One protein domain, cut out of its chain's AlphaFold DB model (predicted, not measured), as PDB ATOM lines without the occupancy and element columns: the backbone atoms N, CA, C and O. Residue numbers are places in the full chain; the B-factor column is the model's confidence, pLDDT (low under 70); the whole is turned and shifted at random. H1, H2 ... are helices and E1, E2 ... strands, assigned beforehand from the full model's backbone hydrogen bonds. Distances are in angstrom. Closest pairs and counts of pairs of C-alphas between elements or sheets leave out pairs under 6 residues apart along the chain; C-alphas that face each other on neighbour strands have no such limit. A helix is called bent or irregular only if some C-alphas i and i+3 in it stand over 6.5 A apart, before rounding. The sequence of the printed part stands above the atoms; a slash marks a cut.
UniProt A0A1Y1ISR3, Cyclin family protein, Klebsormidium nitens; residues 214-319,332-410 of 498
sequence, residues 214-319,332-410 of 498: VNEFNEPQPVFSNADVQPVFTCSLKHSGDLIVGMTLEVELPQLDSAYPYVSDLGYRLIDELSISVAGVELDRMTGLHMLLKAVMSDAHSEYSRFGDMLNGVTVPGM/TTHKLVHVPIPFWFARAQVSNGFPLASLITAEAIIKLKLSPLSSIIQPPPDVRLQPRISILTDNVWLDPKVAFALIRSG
ATOM      1  N   VAL A 214      10.216  -2.083  -8.609       79.38
ATOM      2  CA  VAL A 214      11.672  -2.081  -8.737       79.38
ATOM      3  C   VAL A 214      12.202  -3.484  -8.449       79.38
ATOM      4  O   VAL A 214      12.026  -4.035  -7.352       79.38
ATOM      5  N   ASN A 215      12.848  -4.077  -9.447       79.75
ATOM      6  CA  ASN A 215      13.583  -5.326  -9.327       79.75
ATOM      7  C   ASN A 215      15.074  -4.993  -9.372       79.75
ATOM      8  O   ASN A 215      15.616  -4.623 -10.413       79.75
ATOM      9  N   GLU A 216      15.711  -5.078  -8.211       81.88
ATOM     10  CA  GLU A 216      17.142  -4.836  -8.058       81.88
ATOM     11  C   GLU A 216      17.931  -6.067  -8.512       81.88
ATOM     12  O   GLU A 216      17.474  -7.211  -8.399       81.88
ATOM     13  N   PHE A 217      19.119  -5.830  -9.058       79.00
ATOM     14  CA  PHE A 217      20.058  -6.892  -9.395       79.00
ATOM     15  C   PHE A 217      20.792  -7.390  -8.146       79.00
ATOM     16  O   PHE A 217      21.008  -6.627  -7.208       79.00
ATOM     17  N   ASN A 218      21.191  -8.666  -8.149       72.56
ATOM     18  CA  ASN A 218      21.848  -9.286  -6.997       72.56
ATOM     19  C   ASN A 218      23.137  -8.545  -6.597       72.56
ATOM     20  O   ASN A 218      23.977  -8.242  -7.445       72.56
ATOM     21  N   GLU A 219      23.317  -8.327  -5.293       68.12
ATOM     22  CA  GLU A 219      24.562  -7.811  -4.725       68.12
ATOM     23  C   GLU A 219      25.605  -8.929  -4.507       68.12
ATOM     24  O   GLU A 219      25.231 -10.069  -4.204       68.12
ATOM     25  N   PRO A 220      26.916  -8.631  -4.601       65.69
ATOM     26  CA  PRO A 220      27.498  -7.344  -4.981       65.69
ATOM     27  C   PRO A 220      27.368  -7.083  -6.487       65.69
ATOM     28  O   PRO A 220      27.646  -7.963  -7.305       65.69
ATOM     29  N   GLN A 221      26.984  -5.857  -6.855       68.31
ATOM     30  CA  GLN A 221      26.923  -5.464  -8.261       68.31
ATOM     31  C   GLN A 221      28.337  -5.481  -8.872       68.31
ATOM     32  O   GLN A 221      29.282  -4.966  -8.263       68.31
ATOM     33  N   PRO A 222      28.523  -6.101 -10.050       68.19
ATOM     34  CA  PRO A 222      29.836  -6.224 -10.661       68.19
ATOM     35  C   PRO A 222      30.398  -4.853 -11.065       68.19
ATOM     36  O   PRO A 222      29.694  -3.990 -11.584       68.19
ATOM     37  N   VAL A 223      31.698  -4.666 -10.827       71.75
ATOM     38  CA  VAL A 223      32.402  -3.418 -11.144       71.75
ATOM     39  C   VAL A 223      32.620  -3.317 -12.647       71.75
ATOM     40  O   VAL A 223      33.188  -4.218 -13.262       71.75
ATOM     41  N   PHE A 224      32.218  -2.191 -13.225       73.50
ATOM     42  CA  PHE A 224      32.375  -1.921 -14.642       73.50
ATOM     43  C   PHE A 224      33.742  -1.272 -14.902       73.50
ATOM     44  O   PHE A 224      34.085  -0.245 -14.315       73.50
ATOM     45  N   SER A 225      34.571  -1.912 -15.725       70.50
ATOM     46  CA  SER A 225      35.946  -1.484 -16.021       70.50
ATOM     47  C   SER A 225      36.356  -1.914 -17.431       70.50
ATOM     48  O   SER A 225      35.666  -2.736 -18.031       70.50
ATOM     49  N   ASN A 226      37.485  -1.410 -17.942       66.12
ATOM     50  CA  ASN A 226      38.046  -1.758 -19.262       66.12
ATOM     51  C   ASN A 226      38.597  -3.204 -19.340       66.12
ATOM     52  O   ASN A 226      39.558  -3.467 -20.055       66.12
ATOM     53  N   ALA A 227      38.053  -4.138 -18.561       64.12
ATOM     54  CA  ALA A 227      38.475  -5.531 -18.561       64.12
ATOM     55  C   ALA A 227      37.962  -6.277 -19.805       64.12
ATOM     56  O   ALA A 227      36.901  -5.950 -20.340       64.12
ATOM     57  N   ASP A 228      38.674  -7.337 -20.203       60.66
ATOM     58  CA  ASP A 228      38.300  -8.198 -21.338       60.66
ATOM     59  C   ASP A 228      36.920  -8.858 -21.156       60.66
ATOM     60  O   ASP A 228      36.220  -9.155 -22.123       60.66
ATOM     61  N   VAL A 229      36.509  -9.090 -19.903       71.25
ATOM     62  CA  VAL A 229      35.228  -9.716 -19.565       71.25
ATOM     63  C   VAL A 229      34.255  -8.657 -19.065       71.25
ATOM     64  O   VAL A 229      34.446  -8.075 -17.996       71.25
ATOM     65  N   GLN A 230      33.185  -8.453 -19.830       74.94
ATOM     66  CA  GLN A 230      32.118  -7.529 -19.463       74.94
ATOM     67  C   GLN A 230      31.273  -8.067 -18.298       74.94
ATOM     68  O   GLN A 230      31.029  -9.278 -18.218       74.94
ATOM     69  N   PRO A 231      30.802  -7.191 -17.393       79.44
ATOM     70  CA  PRO A 231      29.985  -7.601 -16.263       79.44
ATOM     71  C   PRO A 231      28.609  -8.105 -16.713       79.44
ATOM     72  O   PRO A 231      27.952  -7.508 -17.569       79.44
ATOM     73  N   VAL A 232      28.160  -9.196 -16.089       86.56
ATOM     74  CA  VAL A 232      26.821  -9.762 -16.282       86.56
ATOM     75  C   VAL A 232      26.022  -9.587 -14.999       86.56
ATOM     76  O   VAL A 232      26.389 -10.096 -13.941       86.56
ATOM     77  N   PHE A 233      24.906  -8.886 -15.109       88.75
ATOM     78  CA  PHE A 233      23.962  -8.621 -14.041       88.75
ATOM     79  C   PHE A 233      22.795  -9.604 -14.161       88.75
ATOM     80  O   PHE A 233      22.246  -9.806 -15.242       88.75
ATOM     81  N   THR A 234      22.413 -10.243 -13.056       89.88
ATOM     82  CA  THR A 234      21.260 -11.157 -13.012       89.88
ATOM     83  C   THR A 234      20.227 -10.675 -11.995       89.88
ATOM     84  O   THR A 234      20.585 -10.335 -10.868       89.88
ATOM     85  N   CYS A 235      18.958 -10.634 -12.399       89.50
ATOM     86  CA  CYS A 235      17.834 -10.195 -11.578       89.50
ATOM     87  C   CYS A 235      16.706 -11.233 -11.640       89.50
ATOM     88  O   CYS A 235      16.330 -11.677 -12.727       89.50
ATOM     89  N   SER A 236      16.167 -11.616 -10.481       90.06
ATOM     90  CA  SER A 236      14.956 -12.439 -10.395       90.06
ATOM     91  C   SER A 236      13.734 -11.527 -10.309       90.06
ATOM     92  O   SER A 236      13.676 -10.634  -9.461       90.06
ATOM     93  N   LEU A 237      12.766 -11.722 -11.205       90.06
ATOM     94  CA  LEU A 237      11.558 -10.905 -11.240       90.06
ATOM     95  C   LEU A 237      10.690 -11.207 -10.017       90.06
ATOM     96  O   LEU A 237      10.255 -12.340  -9.801       90.06
ATOM     97  N   LYS A 238      10.391 -10.177  -9.222       85.50
ATOM     98  CA  LYS A 238       9.528 -10.304  -8.045       85.50
ATOM     99  C   LYS A 238       8.117 -10.701  -8.482       85.50
ATOM    100  O   LYS A 238       7.538 -10.050  -9.347       85.50
ATOM    101  N   HIS A 239       7.513 -11.676  -7.795       83.25
ATOM    102  CA  HIS A 239       6.108 -12.086  -7.962       83.25
ATOM    103  C   HIS A 239       5.116 -11.035  -7.422       83.25
ATOM    104  O   HIS A 239       4.341 -11.285  -6.502       83.25
ATOM    105  N   SER A 240       5.169  -9.823  -7.975       78.81
ATOM    106  CA  SER A 240       4.453  -8.638  -7.493       78.81
ATOM    107  C   SER A 240       3.308  -8.252  -8.429       78.81
ATOM    108  O   SER A 240       3.246  -7.131  -8.916       78.81
ATOM    109  N   GLY A 241       2.396  -9.182  -8.700       82.25
ATOM    110  CA  GLY A 241       1.296  -8.996  -9.650       82.25
ATOM    111  C   GLY A 241       0.926 -10.292 -10.354       82.25
ATOM    112  O   GLY A 241       1.594 -11.309 -10.172       82.25
ATOM    113  N   ASP A 242      -0.131 -10.244 -11.164       85.56
ATOM    114  CA  ASP A 242      -0.576 -11.409 -11.931       85.56
ATOM    115  C   ASP A 242       0.024 -11.432 -13.340       85.56
ATOM    116  O   ASP A 242       0.401 -12.501 -13.827       85.56
ATOM    117  N   LEU A 243       0.137 -10.261 -13.982       86.69
ATOM    118  CA  LEU A 243       0.728 -10.085 -15.312       86.69
ATOM    119  C   LEU A 243       1.776  -8.964 -15.315       86.69
ATOM    120  O   LEU A 243       1.565  -7.945 -14.664       86.69
ATOM    121  N   ILE A 244       2.828  -9.096 -16.128       87.50
ATOM    122  CA  ILE A 244       3.723  -7.980 -16.493       87.50
ATOM    123  C   ILE A 244       3.372  -7.517 -17.909       87.50
ATOM    124  O   ILE A 244       3.360  -8.330 -18.835       87.50
ATOM    125  N   VAL A 245       3.093  -6.226 -18.097       86.56
ATOM    126  CA  VAL A 245       2.710  -5.650 -19.408       86.56
ATOM    127  C   VAL A 245       3.733  -4.673 -19.977       86.56
ATOM    128  O   VAL A 245       3.624  -4.279 -21.134       86.56
ATOM    129  N   GLY A 246       4.727  -4.295 -19.182       87.31
ATOM    130  CA  GLY A 246       5.767  -3.348 -19.550       87.31
ATOM    131  C   GLY A 246       7.007  -3.572 -18.700       87.31
ATOM    132  O   GLY A 246       6.931  -4.094 -17.583       87.31
ATOM    133  N   MET A 247       8.161  -3.254 -19.274       89.12
ATOM    134  CA  MET A 247       9.451  -3.415 -18.622       89.12
ATOM    135  C   MET A 247      10.386  -2.306 -19.087       89.12
ATOM    136  O   MET A 247      10.535  -2.084 -20.290       89.12
ATOM    137  N   THR A 248      11.016  -1.627 -18.136       90.31
ATOM    138  CA  THR A 248      11.968  -0.545 -18.396       90.31
ATOM    139  C   THR A 248      13.232  -0.803 -17.592       90.31
ATOM    140  O   THR A 248      13.164  -1.073 -16.396       90.31
ATOM    141  N   LEU A 249      14.381  -0.746 -18.253       92.38
ATOM    142  CA  LEU A 249      15.680  -0.750 -17.599       92.38
ATOM    143  C   LEU A 249      15.993   0.669 -17.133       92.38
ATOM    144  O   LEU A 249      15.919   1.606 -17.925       92.38
ATOM    145  N   GLU A 250      16.361   0.815 -15.875       90.88
ATOM    146  CA  GLU A 250      16.801   2.069 -15.284       90.88
ATOM    147  C   GLU A 250      18.267   1.932 -14.876       90.88
ATOM    148  O   GLU A 250      18.667   0.945 -14.252       90.88
ATOM    149  N   VAL A 251      19.083   2.899 -15.292       89.19
ATOM    150  CA  VAL A 251      20.526   2.896 -15.056       89.19
ATOM    151  C   VAL A 251      20.956   4.263 -14.558       89.19
ATOM    152  O   VAL A 251      20.834   5.261 -15.268       89.19
ATOM    153  N   GLU A 252      21.509   4.294 -13.355       87.62
ATOM    154  CA  GLU A 252      22.153   5.470 -12.787       87.62
ATOM    155  C   GLU A 252      23.655   5.394 -13.037       87.62
ATOM    156  O   GLU A 252      24.362   4.513 -12.538       87.62
ATOM    157  N   LEU A 253      24.148   6.344 -13.820       86.06
ATOM    158  CA  LEU A 253      25.558   6.525 -14.119       86.06
ATOM    159  C   LEU A 253      26.089   7.753 -13.370       86.06
ATOM    160  O   LEU A 253      25.342   8.702 -13.146       86.06
ATOM    161  N   PRO A 254      27.365   7.793 -12.969       83.69
ATOM    162  CA  PRO A 254      27.945   9.022 -12.437       83.69
ATOM    163  C   PRO A 254      28.025  10.092 -13.532       83.69
ATOM    164  O   PRO A 254      28.234   9.780 -14.705       83.69
ATOM    165  N   GLN A 255      27.881  11.369 -13.172       79.56
ATOM    166  CA  GLN A 255      28.224  12.432 -14.108       79.56
ATOM    167  C   GLN A 255      29.745  12.463 -14.311       79.56
ATOM    168  O   GLN A 255      30.507  12.508 -13.349       79.56
ATOM    169  N   LEU A 256      30.175  12.421 -15.572       79.75
ATOM    170  CA  LEU A 256      31.584  12.478 -15.952       79.75
ATOM    171  C   LEU A 256      31.998  13.903 -16.328       79.75
ATOM    172  O   LEU A 256      31.167  14.721 -16.739       79.75
ATOM    173  N   ASP A 257      33.300  14.166 -16.235       78.06
ATOM    174  CA  ASP A 257      33.908  15.402 -16.717       78.06
ATOM    175  C   ASP A 257      33.673  15.602 -18.217       78.06
ATOM    176  O   ASP A 257      33.605  14.654 -18.999       78.06
ATOM    177  N   SER A 258      33.655  16.866 -18.647       78.81
ATOM    178  CA  SER A 258      33.516  17.240 -20.068       78.81
ATOM    179  C   SER A 258      34.589  16.647 -20.995       78.81
ATOM    180  O   SER A 258      34.386  16.603 -22.205       78.81
ATOM    181  N   ALA A 259      35.710  16.170 -20.440       82.81
ATOM    182  CA  ALA A 259      36.759  15.465 -21.171       82.81
ATOM    183  C   ALA A 259      36.368  14.032 -21.581       82.81
ATOM    184  O   ALA A 259      36.976  13.489 -22.498       82.81
ATOM    185  N   TYR A 260      35.365  13.440 -20.924       81.62
ATOM    186  CA  TYR A 260      34.920  12.057 -21.110       81.62
ATOM    187  C   TYR A 260      33.396  11.996 -21.331       81.62
ATOM    188  O   TYR A 260      32.665  11.444 -20.503       81.62
ATOM    189  N   PRO A 261      32.872  12.597 -22.416       85.00
ATOM    190  CA  PRO A 261      31.442  12.609 -22.682       85.00
ATOM    191  C   PRO A 261      30.897  11.205 -22.974       85.00
ATOM    192  O   PRO A 261      31.526  10.383 -23.646       85.00
ATOM    193  N   TYR A 262      29.667  10.969 -22.518       86.88
ATOM    194  CA  TYR A 262      28.873   9.826 -22.957       86.88
ATOM    195  C   TYR A 262      28.465   9.969 -24.422       86.88
ATOM    196  O   TYR A 262      28.130  11.065 -24.881       86.88
ATOM    197  N   VAL A 263      28.423   8.844 -25.128       84.56
ATOM    198  CA  VAL A 263      27.964   8.784 -26.518       84.56
ATOM    199  C   VAL A 263      26.436   8.951 -26.606       84.56
ATOM    200  O   VAL A 263      25.712   8.684 -25.644       84.56
ATOM    201  N   SER A 264      25.935   9.414 -27.756       82.12
ATOM    202  CA  SER A 264      24.496   9.516 -28.026       82.12
ATOM    203  C   SER A 264      23.815   8.146 -28.075       82.12
ATOM    204  O   SER A 264      24.441   7.130 -28.383       82.12
ATOM    205  N   ASP A 265      22.512   8.135 -27.802       79.62
ATOM    206  CA  ASP A 265      21.684   6.926 -27.700       79.62
ATOM    207  C   ASP A 265      22.242   5.939 -26.660       79.62
ATOM    208  O   ASP A 265      22.176   4.715 -26.819       79.62
ATOM    209  N   LEU A 266      22.796   6.510 -25.582       87.00
ATOM    210  CA  LEU A 266      23.473   5.830 -24.480       87.00
ATOM    211  C   LEU A 266      22.700   4.602 -23.996       87.00
ATOM    212  O   LEU A 266      23.286   3.538 -23.847       87.00
ATOM    213  N   GLY A 267      21.386   4.729 -23.814       87.12
ATOM    214  CA  GLY A 267      20.523   3.650 -23.350       87.12
ATOM    215  C   GLY A 267      20.622   2.366 -24.173       87.12
ATOM    216  O   GLY A 267      20.796   1.291 -23.605       87.12
ATOM    217  N   TYR A 268      20.566   2.454 -25.504       87.88
ATOM    218  CA  TYR A 268      20.701   1.264 -26.346       87.88
ATOM    219  C   TYR A 268      22.149   0.789 -26.431       87.88
ATOM    220  O   TYR A 268      22.382  -0.412 -26.387       87.88
ATOM    221  N   ARG A 269      23.126   1.702 -26.497       87.38
ATOM    222  CA  ARG A 269      24.549   1.327 -26.573       87.38
ATOM    223  C   ARG A 269      25.077   0.690 -25.298       87.38
ATOM    224  O   ARG A 269      26.019  -0.086 -25.362       87.38
ATOM    225  N   LEU A 270      24.475   0.992 -24.152       89.19
ATOM    226  CA  LEU A 270      24.839   0.403 -22.869       89.19
ATOM    227  C   LEU A 270      24.582  -1.114 -22.833       89.19
ATOM    228  O   LEU A 270      25.271  -1.837 -22.119       89.19
ATOM    229  N   ILE A 271      23.591  -1.594 -23.589       90.94
ATOM    230  CA  ILE A 271      23.136  -2.984 -23.562       90.94
ATOM    231  C   ILE A 271      23.841  -3.774 -24.667       90.94
ATOM    232  O   ILE A 271      23.509  -3.626 -25.842       90.94
ATOM    233  N   ASP A 272      24.737  -4.678 -24.279       88.69
ATOM    234  CA  ASP A 272      25.302  -5.665 -25.203       88.69
ATOM    235  C   ASP A 272      24.264  -6.767 -25.449       88.69
ATOM    236  O   ASP A 272      23.795  -6.993 -26.567       88.69
ATOM    237  N   GLU A 273      23.791  -7.374 -24.357       91.31
ATOM    238  CA  GLU A 273      22.821  -8.462 -24.400       91.31
ATOM    239  C   GLU A 273      21.847  -8.392 -23.220       91.31
ATOM    240  O   GLU A 273      22.237  -8.198 -22.070       91.31
ATOM    241  N   LEU A 274      20.566  -8.604 -23.504       93.50
ATOM    242  CA  LEU A 274      19.508  -8.762 -22.519       93.50
ATOM    243  C   LEU A 274      18.716 -10.033 -22.834       93.50
ATOM    244  O   LEU A 274      18.163 -10.166 -23.927       93.50
ATOM    245  N   SER A 275      18.603 -10.949 -21.877       93.62
ATOM    246  CA  SER A 275      17.822 -12.178 -22.038       93.62
ATOM    247  C   SER A 275      16.866 -12.414 -20.878       93.62
ATOM    248  O   SER A 275      17.125 -12.041 -19.732       93.62
ATOM    249  N   ILE A 276      15.730 -13.038 -21.193       92.50
ATOM    250  CA  ILE A 276      14.740 -13.494 -20.218       92.50
ATOM    251  C   ILE A 276      14.688 -15.018 -20.237       92.50
ATOM    252  O   ILE A 276      14.504 -15.647 -21.281       92.50
ATOM    253  N   SER A 277      14.827 -15.622 -19.062       92.19
ATOM    254  CA  SER A 277      14.786 -17.070 -18.878       92.19
ATOM    255  C   SER A 277      13.776 -17.453 -17.806       92.19
ATOM    256  O   SER A 277      13.604 -16.737 -16.828       92.19
ATOM    257  N   VAL A 278      13.090 -18.577 -17.988       91.44
ATOM    258  CA  VAL A 278      12.137 -19.117 -17.009       91.44
ATOM    259  C   VAL A 278      12.484 -20.572 -16.771       91.44
ATOM    260  O   VAL A 278      12.624 -21.332 -17.728       91.44
ATOM    261  N   ALA A 279      12.650 -20.959 -15.504       86.75
ATOM    262  CA  ALA A 279      13.065 -22.317 -15.135       86.75
ATOM    263  C   ALA A 279      14.318 -22.805 -15.905       86.75
ATOM    264  O   ALA A 279      14.414 -23.967 -16.299       86.75
ATOM    265  N   GLY A 280      15.268 -21.898 -16.165       85.50
ATOM    266  CA  GLY A 280      16.513 -22.188 -16.884       85.50
ATOM    267  C   GLY A 280      16.404 -22.234 -18.415       85.50
ATOM    268  O   GLY A 280      17.429 -22.365 -19.077       85.50
ATOM    269  N   VAL A 281      15.207 -22.089 -18.990       89.38
ATOM    270  CA  VAL A 281      15.008 -22.012 -20.444       89.38
ATOM    271  C   VAL A 281      14.991 -20.551 -20.881       89.38
ATOM    272  O   VAL A 281      14.154 -19.777 -20.418       89.38
ATOM    273  N   GLU A 282      15.893 -20.176 -21.785       89.56
ATOM    274  CA  GLU A 282      15.891 -18.856 -22.426       89.56
ATOM    275  C   GLU A 282      14.673 -18.725 -23.349       89.56
ATOM    276  O   GLU A 282      14.488 -19.509 -24.284       89.56
ATOM    277  N   LEU A 283      13.807 -17.753 -23.056       88.88
ATOM    278  CA  LEU A 283      12.591 -17.509 -23.826       88.88
ATOM    279  C   LEU A 283      12.824 -16.517 -24.961       88.88
ATOM    280  O   LEU A 283      12.261 -16.701 -26.039       88.88
ATOM    281  N   ASP A 284      13.597 -15.462 -24.713       90.06
ATOM    282  CA  ASP A 284      13.929 -14.443 -25.706       90.06
ATOM    283  C   ASP A 284      15.242 -13.747 -25.326       90.06
ATOM    284  O   ASP A 284      15.580 -13.636 -24.141       90.06
ATOM    285  N   ARG A 285      15.952 -13.262 -26.344       91.12
ATOM    286  CA  ARG A 285      17.225 -12.546 -26.234       91.12
ATOM    287  C   ARG A 285      17.202 -11.340 -27.160       91.12
ATOM    288  O   ARG A 285      16.708 -11.434 -28.280       91.12
ATOM    289  N   MET A 286      17.715 -10.210 -26.692       89.88
ATOM    290  CA  MET A 286      17.744  -8.950 -27.428       89.88
ATOM    291  C   MET A 286      19.073  -8.230 -27.211       89.88
ATOM    292  O   MET A 286      19.587  -8.200 -26.099       89.88
ATOM    293  N   THR A 287      19.594  -7.602 -28.261       90.19
ATOM    294  CA  THR A 287      20.766  -6.715 -28.184       90.19
ATOM    295  C   THR A 287      20.335  -5.251 -28.187       90.19
ATOM    296  O   THR A 287      19.241  -4.926 -28.667       90.19
ATOM    297  N   GLY A 288      21.196  -4.351 -27.709       88.12
ATOM    298  CA  GLY A 288      20.958  -2.908 -27.767       88.12
ATOM    299  C   GLY A 288      20.651  -2.407 -29.183       88.12
ATOM    300  O   GLY A 288      19.643  -1.735 -29.413       88.12
ATOM    301  N   LEU A 289      21.442  -2.841 -30.170       85.69
ATOM    302  CA  LEU A 289      21.209  -2.532 -31.587       85.69
ATOM    303  C   LEU A 289      19.873  -3.046 -32.131       85.69
ATOM    304  O   LEU A 289      19.264  -2.389 -32.977       85.69
ATOM    305  N   HIS A 290      19.386  -4.195 -31.652       86.56
ATOM    306  CA  HIS A 290      18.066  -4.677 -32.054       86.56
ATOM    307  C   HIS A 290      16.994  -3.712 -31.564       86.56
ATOM    308  O   HIS A 290      16.082  -3.368 -32.317       86.56
ATOM    309  N   MET A 291      17.086  -3.281 -30.305       86.12
ATOM    310  CA  MET A 291      16.134  -2.338 -29.722       86.12
ATOM    311  C   MET A 291      16.148  -1.007 -30.476       86.12
ATOM    312  O   MET A 291      15.074  -0.518 -30.825       86.12
ATOM    313  N   LEU A 292      17.333  -0.492 -30.819       83.44
ATOM    314  CA  LEU A 292      17.490   0.697 -31.659       83.44
ATOM    315  C   LEU A 292      16.797   0.524 -33.015       83.44
ATOM    316  O   LEU A 292      15.952   1.332 -33.393       83.44
ATOM    317  N   LEU A 293      17.101  -0.556 -33.738       82.62
ATOM    318  CA  LEU A 293      16.522  -0.809 -35.055       82.62
ATOM    319  C   LEU A 293      14.999  -0.974 -34.981       82.62
ATOM    320  O   LEU A 293      14.265  -0.438 -35.806       82.62
ATOM    321  N   LYS A 294      14.498  -1.654 -33.949       81.06
ATOM    322  CA  LYS A 294      13.063  -1.795 -33.698       81.06
ATOM    323  C   LYS A 294      12.399  -0.455 -33.386       81.06
ATOM    324  O   LYS A 294      11.271  -0.241 -33.833       81.06
ATOM    325  N   ALA A 295      13.071   0.434 -32.658       77.56
ATOM    326  CA  ALA A 295      12.583   1.779 -32.379       77.56
ATOM    327  C   ALA A 295      12.525   2.631 -33.658       77.56
ATOM    328  O   ALA A 295      11.507   3.264 -33.912       77.56
ATOM    329  N   VAL A 296      13.558   2.566 -34.507       76.31
ATOM    330  CA  VAL A 296      13.605   3.259 -35.809       76.31
ATOM    331  C   VAL A 296      12.550   2.723 -36.786       76.31
ATOM    332  O   VAL A 296      11.937   3.488 -37.524       76.31
ATOM    333  N   MET A 297      12.318   1.408 -36.797       74.12
ATOM    334  CA  MET A 297      11.355   0.755 -37.692       74.12
ATOM    335  C   MET A 297       9.898   0.839 -37.226       74.12
ATOM    336  O   MET A 297       8.997   0.480 -37.986       74.12
ATOM    337  N   SER A 298       9.645   1.214 -35.975       68.31
ATOM    338  CA  SER A 298       8.276   1.377 -35.492       68.31
ATOM    339  C   SER A 298       7.709   2.672 -36.087       68.31
ATOM    340  O   SER A 298       8.285   3.736 -35.902       68.31
ATOM    341  N   ASP A 299       6.595   2.566 -36.827       48.25
ATOM    342  CA  ASP A 299       6.019   3.566 -37.760       48.25
ATOM    343  C   ASP A 299       5.702   4.973 -37.187       48.25
ATOM    344  O   ASP A 299       5.190   5.840 -37.899       48.25
ATOM    345  N   ALA A 300       6.025   5.266 -35.928       50.16
ATOM    346  CA  ALA A 300       5.889   6.586 -35.334       50.16
ATOM    347  C   ALA A 300       7.268   7.249 -35.165       50.16
ATOM    348  O   ALA A 300       7.879   7.175 -34.101       50.16
ATOM    349  N   HIS A 301       7.722   8.007 -36.172       46.44
ATOM    350  CA  HIS A 301       8.895   8.900 -36.049       46.44
ATOM    351  C   HIS A 301       8.796   9.840 -34.821       46.44
ATOM    352  O   HIS A 301       9.805  10.305 -34.293       46.44
ATOM    353  N   SER A 302       7.577  10.096 -34.328       52.22
ATOM    354  CA  SER A 302       7.313  10.871 -33.114       52.22
ATOM    355  C   SER A 302       7.637  10.147 -31.803       52.22
ATOM    356  O   SER A 302       7.817  10.818 -30.794       52.22
ATOM    357  N   GLU A 303       7.661   8.813 -31.770       54.81
ATOM    358  CA  GLU A 303       7.964   8.054 -30.548       54.81
ATOM    359  C   GLU A 303       9.472   7.993 -30.300       54.81
ATOM    360  O   GLU A 303       9.903   8.285 -29.189       54.81
ATOM    361  N   TYR A 304      10.287   7.764 -31.338       59.66
ATOM    362  CA  TYR A 304      11.752   7.799 -31.223       59.66
ATOM    363  C   TYR A 304      12.260   9.142 -30.674       59.66
ATOM    364  O   TYR A 304      13.035   9.177 -29.722       59.66
ATOM    365  N   SER A 305      11.746  10.260 -31.203       62.38
ATOM    366  CA  SER A 305      12.105  11.598 -30.716       62.38
ATOM    367  C   SER A 305      11.698  11.840 -29.258       62.38
ATOM    368  O   SER A 305      12.340  12.649 -28.598       62.38
ATOM    369  N   ARG A 306      10.653  11.168 -28.752       66.00
ATOM    370  CA  ARG A 306      10.243  11.250 -27.338       66.00
ATOM    371  C   ARG A 306      11.136  10.406 -26.432       66.00
ATOM    372  O   ARG A 306      11.349  10.783 -25.286       66.00
ATOM    373  N   PHE A 307      11.668   9.294 -26.938       69.50
ATOM    374  CA  PHE A 307      12.622   8.467 -26.199       69.50
ATOM    375  C   PHE A 307      14.022   9.084 -26.125       69.50
ATOM    376  O   PHE A 307      14.788   8.694 -25.253       69.50
ATOM    377  N   GLY A 308      14.355  10.056 -26.982       73.44
ATOM    378  CA  GLY A 308      15.680  10.684 -27.020       73.44
ATOM    379  C   GLY A 308      16.173  11.182 -25.657       73.44
ATOM    380  O   GLY A 308      17.308  10.889 -25.285       73.44
ATOM    381  N   ASP A 309      15.318  11.853 -24.882       74.88
ATOM    382  CA  ASP A 309      15.681  12.354 -23.547       74.88
ATOM    383  C   ASP A 309      15.847  11.213 -22.526       74.88
ATOM    384  O   ASP A 309      16.763  11.234 -21.706       74.88
ATOM    385  N   MET A 310      15.010  10.173 -22.615       80.31
ATOM    386  CA  MET A 310      15.084   8.992 -21.742       80.31
ATOM    387  C   MET A 310      16.348   8.160 -21.997       80.31
ATOM    388  O   MET A 310      16.996   7.709 -21.054       80.31
ATOM    389  N   LEU A 311      16.705   7.977 -23.271       83.12
ATOM    390  CA  LEU A 311      17.830   7.152 -23.711       83.12
ATOM    391  C   LEU A 311      19.168   7.859 -23.541       83.12
ATOM    392  O   LEU A 311      20.159   7.215 -23.205       83.12
ATOM    393  N   ASN A 312      19.225   9.170 -23.782       83.25
ATOM    394  CA  ASN A 312      20.442   9.938 -23.547       83.25
ATOM    395  C   ASN A 312      20.659  10.220 -22.066       83.25
ATOM    396  O   ASN A 312      21.804  10.440 -21.684       83.25
ATOM    397  N   GLY A 313      19.601  10.158 -21.261       78.06
ATOM    398  CA  GLY A 313      19.611  10.301 -19.817       78.06
ATOM    399  C   GLY A 313      19.542  11.750 -19.345       78.06
ATOM    400  O   GLY A 313      20.091  12.659 -19.970       78.06
ATOM    401  N   VAL A 314      18.890  11.945 -18.202       79.19
ATOM    402  CA  VAL A 314      18.707  13.246 -17.549       79.19
ATOM    403  C   VAL A 314      19.674  13.354 -16.374       79.19
ATOM    404  O   VAL A 314      19.879  12.391 -15.636       79.19
ATOM    405  N   THR A 315      20.290  14.522 -16.189       77.12
ATOM    406  CA  THR A 315      21.126  14.787 -15.014       77.12
ATOM    407  C   THR A 315      20.241  15.051 -13.801       77.12
ATOM    408  O   THR A 315      19.435  15.981 -13.809       77.12
ATOM    409  N   VAL A 316      20.408  14.249 -12.754       74.44
ATOM    410  CA  VAL A 316      19.644  14.320 -11.508       74.44
ATOM    411  C   VAL A 316      20.608  14.609 -10.347       74.44
ATOM    412  O   VAL A 316      21.689  14.012 -10.287       74.44
ATOM    413  N   PRO A 317      20.274  15.527  -9.423       67.88
ATOM    414  CA  PRO A 317      21.013  15.679  -8.169       67.88
ATOM    415  C   PRO A 317      20.913  14.392  -7.339       67.88
ATOM    416  O   PRO A 317      19.830  13.813  -7.269       67.88
ATOM    417  N   GLY A 318      22.003  13.943  -6.710       56.03
ATOM    418  CA  GLY A 318      22.006  12.710  -5.917       56.03
ATOM    419  C   GLY A 318      20.905  12.669  -4.850       56.03
ATOM    420  O   GLY A 318      20.739  13.614  -4.075       56.03
ATOM    421  N   MET A 319      20.144  11.568  -4.814       45.28
ATOM    422  CA  MET A 319      19.259  11.260  -3.690       45.28
ATOM    423  C   MET A 319      20.107  10.895  -2.465       45.28
ATOM    424  O   MET A 319      21.070  10.138  -2.558       45.28
ATOM    425  N   THR A 332      26.980  15.123  -5.540       58.94
ATOM    426  CA  THR A 332      27.272  14.161  -6.604       58.94
ATOM    427  C   THR A 332      26.072  14.097  -7.539       58.94
ATOM    428  O   THR A 332      24.970  13.693  -7.164       58.94
ATOM    429  N   THR A 333      26.253  14.584  -8.758       71.62
ATOM    430  CA  THR A 333      25.237  14.531  -9.798       71.62
ATOM    431  C   THR A 333      25.352  13.210 -10.550       71.62
ATOM    432  O   THR A 333      26.443  12.727 -10.861       71.62
ATOM    433  N   HIS A 334      24.204  12.611 -10.847       80.50
ATOM    434  CA  HIS A 334      24.112  11.343 -11.561       80.50
ATOM    435  C   HIS A 334      23.345  11.540 -12.864       80.50
ATOM    436  O   HIS A 334      22.544  12.461 -13.015       80.50
ATOM    437  N   LYS A 335      23.609  10.677 -13.836       84.19
ATOM    438  CA  LYS A 335      22.928  10.615 -15.117       84.19
ATOM    439  C   LYS A 335      22.003   9.406 -15.109       84.19
ATOM    440  O   LYS A 335      22.472   8.271 -15.103       84.19
ATOM    441  N   LEU A 336      20.702   9.664 -15.093       87.12
ATOM    442  CA  LEU A 336      19.661   8.644 -15.046       87.12
ATOM    443  C   LEU A 336      19.188   8.323 -16.462       87.12
ATOM    444  O   LEU A 336      18.722   9.215 -17.172       87.12
ATOM    445  N   VAL A 337      19.311   7.064 -16.873       89.56
ATOM    446  CA  VAL A 337      18.940   6.566 -18.204       89.56
ATOM    447  C   VAL A 337      17.802   5.562 -18.070       89.56
ATOM    448  O   VAL A 337      17.897   4.622 -17.284       89.56
ATOM    449  N   HIS A 338      16.753   5.722 -18.880       89.75
ATOM    450  CA  HIS A 338      15.634   4.784 -18.946       89.75
ATOM    451  C   HIS A 338      15.525   4.168 -20.340       89.75
ATOM    452  O   HIS A 338      15.376   4.876 -21.338       89.75
ATOM    453  N   VAL A 339      15.549   2.839 -20.410       90.12
ATOM    454  CA  VAL A 339      15.500   2.084 -21.665       90.12
ATOM    455  C   VAL A 339      14.275   1.172 -21.666       90.12
ATOM    456  O   VAL A 339      14.240   0.197 -20.913       90.12
ATOM    457  N   PRO A 340      13.251   1.447 -22.494       88.94
ATOM    458  CA  PRO A 340      12.100   0.559 -22.602       88.94
ATOM    459  C   PRO A 340      12.528  -0.761 -23.251       88.94
ATOM    460  O   PRO A 340      13.123  -0.762 -24.330       88.94
ATOM    461  N   ILE A 341      12.204  -1.886 -22.611       89.88
ATOM    462  CA  ILE A 341      12.566  -3.225 -23.080       89.88
ATOM    463  C   ILE A 341      11.394  -3.806 -23.882       89.88
ATOM    464  O   ILE A 341      10.360  -4.155 -23.307       89.88
ATOM    465  N   PRO A 342      11.521  -3.973 -25.209       87.00
ATOM    466  CA  PRO A 342      10.386  -4.304 -26.056       87.00
ATOM    467  C   PRO A 342      10.233  -5.823 -26.241       87.00
ATOM    468  O   PRO A 342      10.146  -6.299 -27.381       87.00
ATOM    469  N   PHE A 343      10.181  -6.588 -25.146       87.94
ATOM    470  CA  PHE A 343       9.824  -8.012 -25.195       87.94
ATOM    471  C   PHE A 343       8.406  -8.218 -25.754       87.94
ATOM    472  O   PHE A 343       7.613  -7.283 -25.886       87.94
ATOM    473  N   TRP A 344       8.049  -9.458 -26.098       84.62
ATOM    474  CA  TRP A 344       6.736  -9.759 -26.683       84.62
ATOM    475  C   TRP A 344       5.543  -9.365 -25.790       84.62
ATOM    476  O   TRP A 344       4.469  -9.103 -26.344       84.62
ATOM    477  N   PHE A 345       5.720  -9.295 -24.460       84.12
ATOM    478  CA  PHE A 345       4.678  -8.879 -23.503       84.12
ATOM    479  C   PHE A 345       4.612  -7.377 -23.314       84.12
ATOM    480  O   PHE A 345       3.561  -6.872 -22.935       84.12
ATOM    481  N   ALA A 346       5.713  -6.675 -23.581       77.88
ATOM    482  CA  ALA A 346       5.848  -5.237 -23.401       77.88
ATOM    483  C   ALA A 346       5.165  -4.468 -24.550       77.88
ATOM    484  O   ALA A 346       5.764  -3.630 -25.222       77.88
ATOM    485  N   ARG A 347       3.911  -4.822 -24.846       68.81
ATOM    486  CA  ARG A 347       3.064  -4.189 -25.862       68.81
ATOM    487  C   ARG A 347       1.857  -3.566 -25.179       68.81
ATOM    488  O   ARG A 347       1.374  -4.078 -24.180       68.81
ATOM    489  N   ALA A 348       1.285  -2.534 -25.797       60.06
ATOM    490  CA  ALA A 348       0.138  -1.782 -25.270       60.06
ATOM    491  C   ALA A 348      -1.141  -2.610 -24.977       60.06
ATOM    492  O   ALA A 348      -2.137  -2.062 -24.514       60.06
ATOM    493  N   GLN A 349      -1.157  -3.916 -25.264       68.44
ATOM    494  CA  GLN A 349      -2.295  -4.800 -25.040       68.44
ATOM    495  C   GLN A 349      -2.009  -5.790 -23.908       68.44
ATOM    496  O   GLN A 349      -1.170  -6.679 -24.039       68.44
ATOM    497  N   VAL A 350      -2.810  -5.702 -22.843       70.81
ATOM    498  CA  VAL A 350      -2.747  -6.575 -21.652       70.81
ATOM    499  C   VAL A 350      -2.943  -8.062 -21.990       70.81
ATOM    500  O   VAL A 350      -2.498  -8.929 -21.244       70.81
ATOM    501  N   SER A 351      -3.562  -8.388 -23.131       72.50
ATOM    502  CA  SER A 351      -3.816  -9.773 -23.559       72.50
ATOM    503  C   SER A 351      -2.551 -10.614 -23.741       72.50
ATOM    504  O   SER A 351      -2.633 -11.836 -23.669       72.50
ATOM    505  N   ASN A 352      -1.407  -9.970 -23.983       78.25
ATOM    506  CA  ASN A 352      -0.115 -10.634 -24.140       78.25
ATOM    507  C   ASN A 352       0.777 -10.448 -22.906       78.25
ATOM    508  O   ASN A 352       1.980 -10.638 -23.018       78.25
ATOM    509  N   GLY A 353       0.228 -10.036 -21.759       83.69
ATOM    510  CA  GLY A 353       1.011  -9.847 -20.543       83.69
ATOM    511  C   GLY A 353       1.713 -11.137 -20.109       83.69
ATOM    512  O   GLY A 353       1.173 -12.234 -20.257       83.69
ATOM    513  N   PHE A 354       2.923 -11.007 -19.571       88.25
ATOM    514  CA  PHE A 354       3.699 -12.134 -19.065       88.25
ATOM    515  C   PHE A 354       3.026 -12.703 -17.806       88.25
ATOM    516  O   PHE A 354       2.923 -11.976 -16.816       88.25
ATOM    517  N   PRO A 355       2.547 -13.964 -17.816       86.38
ATOM    518  CA  PRO A 355       1.657 -14.487 -16.784       86.38
ATOM    519  C   PRO A 355       2.425 -14.976 -15.556       86.38
ATOM    520  O   PRO A 355       2.617 -16.173 -15.342       86.38
ATOM    521  N   LEU A 356       2.842 -14.033 -14.718       86.25
ATOM    522  CA  LEU A 356       3.603 -14.305 -13.505       86.25
ATOM    523  C   LEU A 356       2.816 -15.165 -12.498       86.25
ATOM    524  O   LEU A 356       3.399 -16.033 -11.849       86.25
ATOM    525  N   ALA A 357       1.488 -15.003 -12.438       82.19
ATOM    526  CA  ALA A 357       0.596 -15.829 -11.613       82.19
ATOM    527  C   ALA A 357       0.604 -17.321 -11.995       82.19
ATOM    528  O   ALA A 357       0.303 -18.176 -11.163       82.19
ATOM    529  N   SER A 358       0.945 -17.655 -13.242       83.06
ATOM    530  CA  SER A 358       1.044 -19.046 -13.699       83.06
ATOM    531  C   SER A 358       2.397 -19.686 -13.366       83.06
ATOM    532  O   SER A 358       2.521 -20.907 -13.432       83.06
ATOM    533  N   LEU A 359       3.404 -18.892 -12.987       81.94
ATOM    534  CA  LEU A 359       4.786 -19.326 -12.756       81.94
ATOM    535  C   LEU A 359       5.113 -19.495 -11.265       81.94
ATOM    536  O   LEU A 359       6.193 -19.153 -10.815       81.94
ATOM    537  N   ILE A 360       4.196 -20.056 -10.474       77.81
ATOM    538  CA  ILE A 360       4.343 -20.144  -9.004       77.81
ATOM    539  C   ILE A 360       5.596 -20.936  -8.578       77.81
ATOM    540  O   ILE A 360       6.169 -20.683  -7.524       77.81
ATOM    541  N   THR A 361       6.008 -21.919  -9.379       82.12
ATOM    542  CA  THR A 361       7.145 -22.811  -9.085       82.12
ATOM    543  C   THR A 361       8.402 -22.484  -9.886       82.12
ATOM    544  O   THR A 361       9.437 -23.110  -9.667       82.12
ATOM    545  N   ALA A 362       8.314 -21.547 -10.829       85.81
ATOM    546  CA  ALA A 362       9.361 -21.265 -11.795       85.81
ATOM    547  C   ALA A 362       9.778 -19.801 -11.695       85.81
ATOM    548  O   ALA A 362       8.984 -18.905 -11.966       85.81
ATOM    549  N   GLU A 363      11.043 -19.563 -11.369       87.25
ATOM    550  CA  GLU A 363      11.580 -18.209 -11.341       87.25
ATOM    551  C   GLU A 363      11.829 -17.695 -12.762       87.25
ATOM    552  O   GLU A 363      12.368 -18.408 -13.620       87.25
ATOM    553  N   ALA A 364      11.426 -16.446 -12.992       90.75
ATOM    554  CA  ALA A 364      11.739 -15.696 -14.195       90.75
ATOM    555  C   ALA A 364      12.962 -14.812 -13.925       90.75
ATOM    556  O   ALA A 364      12.932 -13.935 -13.063       90.75
ATOM    557  N   ILE A 365      14.039 -15.058 -14.662       92.56
ATOM    558  CA  ILE A 365      15.346 -14.442 -14.467       92.56
ATOM    559  C   ILE A 365      15.691 -13.603 -15.693       92.56
ATOM    560  O   ILE A 365      15.705 -14.117 -16.816       92.56
ATOM    561  N   ILE A 366      16.024 -12.335 -15.462       93.50
ATOM    562  CA  ILE A 366      16.607 -11.437 -16.456       93.50
ATOM    563  C   ILE A 366      18.127 -11.454 -16.303       93.50
ATOM    564  O   ILE A 366      18.649 -11.298 -15.196       93.50
ATOM    565  N   LYS A 367      18.837 -11.604 -17.421       93.50
ATOM    566  CA  LYS A 367      20.287 -11.420 -17.498       93.50
ATOM    567  C   LYS A 367      20.589 -10.226 -18.391       93.50
ATOM    568  O   LYS A 367      20.083 -10.158 -19.507       93.50
ATOM    569  N   LEU A 368      21.403  -9.305 -17.893       92.94
ATOM    570  CA  LEU A 368      21.868  -8.118 -18.598       92.94
ATOM    571  C   LEU A 368      23.393  -8.150 -18.669       92.94
ATOM    572  O   LEU A 368      24.064  -8.218 -17.644       92.94
ATOM    573  N   LYS A 369      23.937  -8.058 -19.874       91.31
ATOM    574  CA  LYS A 369      25.359  -7.863 -20.140       91.31
ATOM    575  C   LYS A 369      25.553  -6.448 -20.670       91.31
ATOM    576  O   LYS A 369      24.870  -6.047 -21.615       91.31
ATOM    577  N   LEU A 370      26.450  -5.692 -20.043       88.81
ATOM    578  CA  LEU A 370      26.767  -4.338 -20.491       88.81
ATOM    579  C   LEU A 370      27.807  -4.358 -21.609       88.81
ATOM    580  O   LEU A 370      28.671  -5.236 -21.649       88.81
ATOM    581  N   SER A 371      27.733  -3.366 -22.486       87.62
ATOM    582  CA  SER A 371      28.741  -3.130 -23.518       87.62
ATOM    583  C   SER A 371      30.051  -2.623 -22.911       87.62
ATOM    584  O   SER A 371      30.022  -2.047 -21.828       87.62
ATOM    585  N   PRO A 372      31.199  -2.764 -23.594       85.81
ATOM    586  CA  PRO A 372      32.469  -2.207 -23.133       85.81
ATOM    587  C   PRO A 372      32.429  -0.686 -22.947       85.81
ATOM    588  O   PRO A 372      31.795   0.025 -23.729       85.81
ATOM    589  N   LEU A 373      33.179  -0.167 -21.969       84.06
ATOM    590  CA  LEU A 373      33.290   1.275 -21.692       84.06
ATOM    591  C   LEU A 373      33.694   2.108 -22.922       84.06
ATOM    592  O   LEU A 373      33.200   3.222 -23.082       84.06
ATOM    593  N   SER A 374      34.523   1.559 -23.814       82.75
ATOM    594  CA  SER A 374      34.939   2.198 -25.074       82.75
ATOM    595  C   SER A 374      33.788   2.495 -26.039       82.75
ATOM    596  O   SER A 374      33.876   3.450 -26.809       82.75
ATOM    597  N   SER A 375      32.700   1.724 -25.974       81.75
ATOM    598  CA  SER A 375      31.492   1.950 -26.785       81.75
ATOM    599  C   SER A 375      30.563   3.020 -26.193       81.75
ATOM    600  O   SER A 375      29.678   3.545 -26.873       81.75
ATOM    601  N   ILE A 376      30.766   3.359 -24.914       85.88
ATOM    602  CA  ILE A 376      29.861   4.189 -24.111       85.88
ATOM    603  C   ILE A 376      30.459   5.574 -23.813       85.88
ATOM    604  O   ILE A 376      29.710   6.550 -23.713       85.88
ATOM    605  N   ILE A 377      31.787   5.676 -23.681       85.88
ATOM    606  CA  ILE A 377      32.521   6.904 -23.339       85.88
ATOM    607  C   ILE A 377      33.670   7.103 -24.326       85.88
ATOM    608  O   ILE A 377      34.438   6.176 -24.585       85.88
ATOM    609  N   GLN A 378      33.816   8.321 -24.853       82.75
ATOM    610  CA  GLN A 378      34.879   8.650 -25.805       82.75
ATOM    611  C   GLN A 378      35.639   9.919 -25.386       82.75
ATOM    612  O   GLN A 378      35.023  10.984 -25.348       82.75
ATOM    613  N   PRO A 379      36.965   9.848 -25.129       82.00
ATOM    614  CA  PRO A 379      37.815   8.645 -25.100       82.00
ATOM    615  C   PRO A 379      37.501   7.731 -23.894       82.00
ATOM    616  O   PRO A 379      36.960   8.215 -22.903       82.00
ATOM    617  N   PRO A 380      37.821   6.424 -23.935       77.06
ATOM    618  CA  PRO A 380      37.587   5.533 -22.800       77.06
ATOM    619  C   PRO A 380      38.451   5.951 -21.599       77.06
ATOM    620  O   PRO A 380      39.672   6.051 -21.739       77.06
ATOM    621  N   PRO A 381      37.859   6.195 -20.419       72.56
ATOM    622  CA  PRO A 381      38.619   6.544 -19.229       72.56
ATOM    623  C   PRO A 381      39.232   5.292 -18.587       72.56
ATOM    624  O   PRO A 381      38.617   4.225 -18.579       72.56
ATOM    625  N   ASP A 382      40.396   5.429 -17.948       73.38
ATOM    626  CA  ASP A 382      40.977   4.404 -17.063       73.38
ATOM    627  C   ASP A 382      40.298   4.420 -15.679       73.38
ATOM    628  O   ASP A 382      40.939   4.510 -14.630       73.38
ATOM    629  N   VAL A 383      38.963   4.396 -15.667       68.69
ATOM    630  CA  VAL A 383      38.141   4.566 -14.463       68.69
ATOM    631  C   VAL A 383      37.242   3.350 -14.267       68.69
ATOM    632  O   VAL A 383      36.760   2.736 -15.216       68.69
ATOM    633  N   ARG A 384      37.022   2.990 -13.001       73.25
ATOM    634  CA  ARG A 384      36.046   1.973 -12.604       73.25
ATOM    635  C   ARG A 384      34.723   2.655 -12.296       73.25
ATOM    636  O   ARG A 384      34.680   3.528 -11.433       73.25
ATOM    637  N   LEU A 385      33.661   2.238 -12.971       76.75
ATOM    638  CA  LEU A 385      32.304   2.707 -12.716       76.75
ATOM    639  C   LEU A 385      31.517   1.626 -11.971       76.75
ATOM    640  O   LEU A 385      31.714   0.430 -12.176       76.75
ATOM    641  N   GLN A 386      30.610   2.053 -11.101       75.94
ATOM    642  CA  GLN A 386      29.634   1.182 -10.449       75.94
ATOM    643  C   GLN A 386      28.243   1.749 -10.734       75.94
ATOM    644  O   GLN A 386      27.741   2.545  -9.941       75.94
ATOM    645  N   PRO A 387      27.660   1.437 -11.906       80.94
ATOM    646  CA  PRO A 387      26.307   1.878 -12.212       80.94
ATOM    647  C   PRO A 387      25.314   1.186 -11.278       80.94
ATOM    648  O   PRO A 387      25.410  -0.027 -11.094       80.94
ATOM    649  N   ARG A 388      24.337   1.928 -10.745       83.81
ATOM    650  CA  ARG A 388      23.167   1.298 -10.117       83.81
ATOM    651  C   ARG A 388      22.182   0.947 -11.218       83.81
ATOM    652  O   ARG A 388      21.810   1.798 -12.022       83.81
ATOM    653  N   ILE A 389      21.798  -0.320 -11.278       88.12
ATOM    654  CA  ILE A 389      20.906  -0.844 -12.312       88.12
ATOM    655  C   ILE A 389      19.662  -1.410 -11.641       88.12
ATOM    656  O   ILE A 389      19.768  -2.181 -10.684       88.12
ATOM    657  N   SER A 390      18.493  -1.064 -12.167       89.94
ATOM    658  CA  SER A 390      17.209  -1.590 -11.716       89.94
ATOM    659  C   SER A 390      16.312  -1.929 -12.916       89.94
ATOM    660  O   SER A 390      16.441  -1.362 -14.003       89.94
ATOM    661  N   ILE A 391      15.424  -2.916 -12.758       91.25
ATOM    662  CA  ILE A 391      14.374  -3.215 -13.741       91.25
ATOM    663  C   ILE A 391      13.029  -2.830 -13.151       91.25
ATOM    664  O   ILE A 391      12.559  -3.427 -12.179       91.25
ATOM    665  N   LEU A 392      12.374  -1.887 -13.809       90.00
ATOM    666  CA  LEU A 392      11.025  -1.446 -13.513       90.00
ATOM    667  C   LEU A 392      10.030  -2.324 -14.277       90.00
ATOM    668  O   LEU A 392      10.106  -2.421 -15.505       90.00
ATOM    669  N   THR A 393       9.100  -2.971 -13.568       89.75
ATOM    670  CA  THR A 393       8.021  -3.754 -14.191       89.75
ATOM    671  C   THR A 393       6.644  -3.149 -13.961       89.75
ATOM    672  O   THR A 393       6.248  -2.840 -12.832       89.75
ATOM    673  N   ASP A 394       5.881  -3.051 -15.051       87.31
ATOM    674  CA  ASP A 394       4.487  -2.620 -15.032       87.31
ATOM    675  C   ASP A 394       3.601  -3.832 -14.748       87.31
ATOM    676  O   ASP A 394       3.262  -4.616 -15.643       87.31
ATOM    677  N   ASN A 395       3.258  -4.002 -13.474       85.88
ATOM    678  CA  ASN A 395       2.457  -5.127 -13.011       85.88
ATOM    679  C   ASN A 395       0.958  -4.826 -13.069       85.88
ATOM    680  O   ASN A 395       0.495  -3.738 -12.723       85.88
ATOM    681  N   VAL A 396       0.184  -5.832 -13.467       84.56
ATOM    682  CA  VAL A 396      -1.278  -5.807 -13.495       84.56
ATOM    683  C   VAL A 396      -1.810  -6.850 -12.520       84.56
ATOM    684  O   VAL A 396      -1.407  -8.013 -12.550       84.56
ATOM    685  N   TRP A 397      -2.743  -6.423 -11.671       85.00
ATOM    686  CA  TRP A 397      -3.496  -7.280 -10.757       85.00
ATOM    687  C   TRP A 397      -4.881  -7.530 -11.348       85.00
ATOM    688  O   TRP A 397      -5.615  -6.586 -11.652       85.00
ATOM    689  N   LEU A 398      -5.221  -8.796 -11.542       82.19
ATOM    690  CA  LEU A 398      -6.487  -9.227 -12.108       82.19
ATOM    691  C   LEU A 398      -7.530  -9.408 -10.999       82.19
ATOM    692  O   LEU A 398      -7.211  -9.595  -9.826       82.19
ATOM    693  N   ASP A 399      -8.810  -9.379 -11.378       83.19
ATOM    694  CA  ASP A 399      -9.871  -9.813 -10.467       83.19
ATOM    695  C   ASP A 399      -9.612 -11.274 -10.056       83.19
ATOM    696  O   ASP A 399      -9.265 -12.080 -10.932       83.19
ATOM    697  N   PRO A 400      -9.815 -11.653  -8.778       79.31
ATOM    698  CA  PRO A 400      -9.583 -13.013  -8.311       79.31
ATOM    699  C   PRO A 400     -10.194 -14.084  -9.219       79.31
ATOM    700  O   PRO A 400      -9.543 -15.085  -9.503       79.31
ATOM    701  N   LYS A 401     -11.409 -13.880  -9.748       79.25
ATOM    702  CA  LYS A 401     -12.055 -14.849 -10.650       79.25
ATOM    703  C   LYS A 401     -11.265 -15.054 -11.944       79.25
ATOM    704  O   LYS A 401     -11.169 -16.182 -12.424       79.25
ATOM    705  N   VAL A 402     -10.705 -13.980 -12.497       78.88
ATOM    706  CA  VAL A 402      -9.905 -14.008 -13.730       78.88
ATOM    707  C   VAL A 402      -8.521 -14.590 -13.451       78.88
ATOM    708  O   VAL A 402      -8.073 -15.449 -14.208       78.88
ATOM    709  N   ALA A 403      -7.880 -14.206 -12.344       77.75
ATOM    710  CA  ALA A 403      -6.604 -14.774 -11.912       77.75
ATOM    711  C   ALA A 403      -6.705 -16.298 -11.699       77.75
ATOM    712  O   ALA A 403      -5.904 -17.064 -12.235       77.75
ATOM    713  N   PHE A 404      -7.756 -16.764 -11.011       80.69
ATOM    714  CA  PHE A 404      -8.023 -18.197 -10.842       80.69
ATOM    715  C   PHE A 404      -8.265 -18.909 -12.177       80.69
ATOM    716  O   PHE A 404      -7.800 -20.037 -12.365       80.69
ATOM    717  N   ALA A 405      -8.979 -18.275 -13.113       79.81
ATOM    718  CA  ALA A 405      -9.189 -18.833 -14.444       79.81
ATOM    719  C   ALA A 405      -7.871 -18.951 -15.226       79.81
ATOM    720  O   ALA A 405      -7.639 -19.988 -15.842       79.81
ATOM    721  N   LEU A 406      -6.992 -17.946 -15.147       77.06
ATOM    722  CA  LEU A 406      -5.678 -17.945 -15.793       77.06
ATOM    723  C   LEU A 406      -4.825 -19.128 -15.312       77.06
ATOM    724  O   LEU A 406      -4.353 -19.912 -16.131       77.06
ATOM    725  N   ILE A 407      -4.725 -19.322 -13.994       79.56
ATOM    726  CA  ILE A 407      -3.972 -20.430 -13.380       79.56
ATOM    727  C   ILE A 407      -4.560 -21.795 -13.779       79.56
ATOM    728  O   ILE A 407      -3.824 -22.749 -14.032       79.56
ATOM    729  N   ARG A 408      -5.893 -21.906 -13.853       79.00
ATOM    730  CA  ARG A 408      -6.586 -23.177 -14.119       79.00
ATOM    731  C   ARG A 408      -6.678 -23.543 -15.601       79.00
ATOM    732  O   ARG A 408      -6.857 -24.718 -15.911       79.00
ATOM    733  N   SER A 409      -6.580 -22.569 -16.506       67.19
ATOM    734  CA  SER A 409      -6.831 -22.748 -17.946       67.19
ATOM    735  C   SER A 409      -5.846 -23.676 -18.684       67.19
ATOM    736  O   SER A 409      -6.048 -23.957 -19.864       67.19
ATOM    737  N   GLY A 410      -4.846 -24.239 -17.994       60.97
ATOM    738  CA  GLY A 410      -3.829 -25.108 -18.588       60.97
ATOM    739  C   GLY A 410      -2.825 -24.315 -19.437       60.97
ATOM    740  O   GLY A 410      -2.915 -23.089 -19.504       60.97
TER     741      GLY A 410
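Overview. This is residues 214 to 319 and 332 to 410 of the 498 residues of the protein "Cyclin family protein" of Klebsormidium nitens (UniProt A0A1Y1ISR3). What shape does the model show? Two strongly twisted antiparallel sheets stand partly face to face, E1, E9 and E3 of the one over E2, E8 and E4 of the other, and E6 at the far edge of the first lies well beyond this overlap. Along one side the helices H2 and H3 run side by side from the second sheet back to the first, their turn at residues 297 to 302 sticking out, while H5 lies at one end of the longest axis. What is it made of? The printed part has 185 residues with five named helices and nine named strands, in the order E1 E2 E3 H1 E4 E5 H2 H3 E6 E7 E8 H4 E9 H5, and its class is mixed, helices and strands. The sheet orders are E1, E9, E3, E7, E6 and E2, E8, E4, E5. How large is it? It is compact, with a radius of gyration of the C-alphas of 17.6 A and spans of 58 by 39 by 31 A.

Along the chain. Where does the printed part begin? E1, residues 214 to 216, begins with C-alpha 214 at (11.672, -2.081, -8.737). E2 holds residues 232 to 236, and E3, residues 243 to 254, is 33.4 A long. What comes before the cut? H1 is residues 266 to 269, E4 residues 271 to 278, 20.6 A long, and E5 residues 281 to 286, 15.1 A long. H2, residues 288 to 297, is 14.3 A long, H3, residues 301 to 312, is 17.1 A long, and E6 is residues 314 to 317. H3 is only just irregular: C-alphas 306 and 309 are 6.7 A apart. What comes after it? E7, residues 333 to 340, is 23.1 A long, E8, residues 364 to 370, is 19.9 A long, and H4 is residues 373 to 376. E9, residues 388 to 396, is 25.7 A long, and H5, residues 400 to 408, ends with C-alpha 408 at (-6.586, -23.177, -14.119).

Arrangement. How do the five strands join? E1 and E6 are the edge strands, and E3 bends by 53 degrees at residue 246. Within hydrogen-bond range are N 215 and O 391 of E1 and E9, 2.8 A, N 250 and O 390 of E3 and E9, 2.9 A, N 251 and O 337 of E3 and E7, 2.9 A, and N 314 and O 336 of E6 and E7, 2.9 A. How do the four join? E4 and E5 form a hairpin, with N 276 and O 284 3.0 A apart. N 233 and O 368 of E2 and E8 are 2.8 A apart, and N 275 and O 367 of E4 and E8 are 2.9 A apart. How near are the sheets? The closest C-alphas of E1 and E2, those of Glu 216 and Cys 235, are 6.4 A apart; E2 and E9 are near each other, with 5 pairs of C-alphas within 10 A. Where do the helices sit? H1, the hub, touches H2, closest C-alphas Tyr 268 and Gly 288 at 4.4 A, and residues 310 to 312 of H3, closest Gly 267 and Leu 311 at 4.4 A, and only just touches H4, with 3 pairs of C-alphas within 8 A, the closest Arg 269 and Ile 376 at 6.5 A. H2 and H3 are close but not clearly touching, C-alphas Ala 295 and Tyr 304 being closest at 6.2 A, at a shallow tilt of 27 degrees, opposite ways; H5 touches no helix. In H2 and H5 every O i to N i+4 pair is within hydrogen-bond range, in H3 4 of 8 are, and H1 and H4 are too short for such a pair.

Size, cuts and confidence. Which C-alphas are farthest apart? Those of Ala 259 and Arg 408, 58.5 A. Where is the cut? Residues 320 to 331 are not printed, and C-alphas 319 and 332 are 9.0 A apart. Which links are long? Those from E1 to E2, E3 to H1, E7 to E8 and H4 to E9 are. Where is confidence low? The mean pLDDT of the printed part is 80.7, and 27 residues are under 70, among them residues 298 to 307.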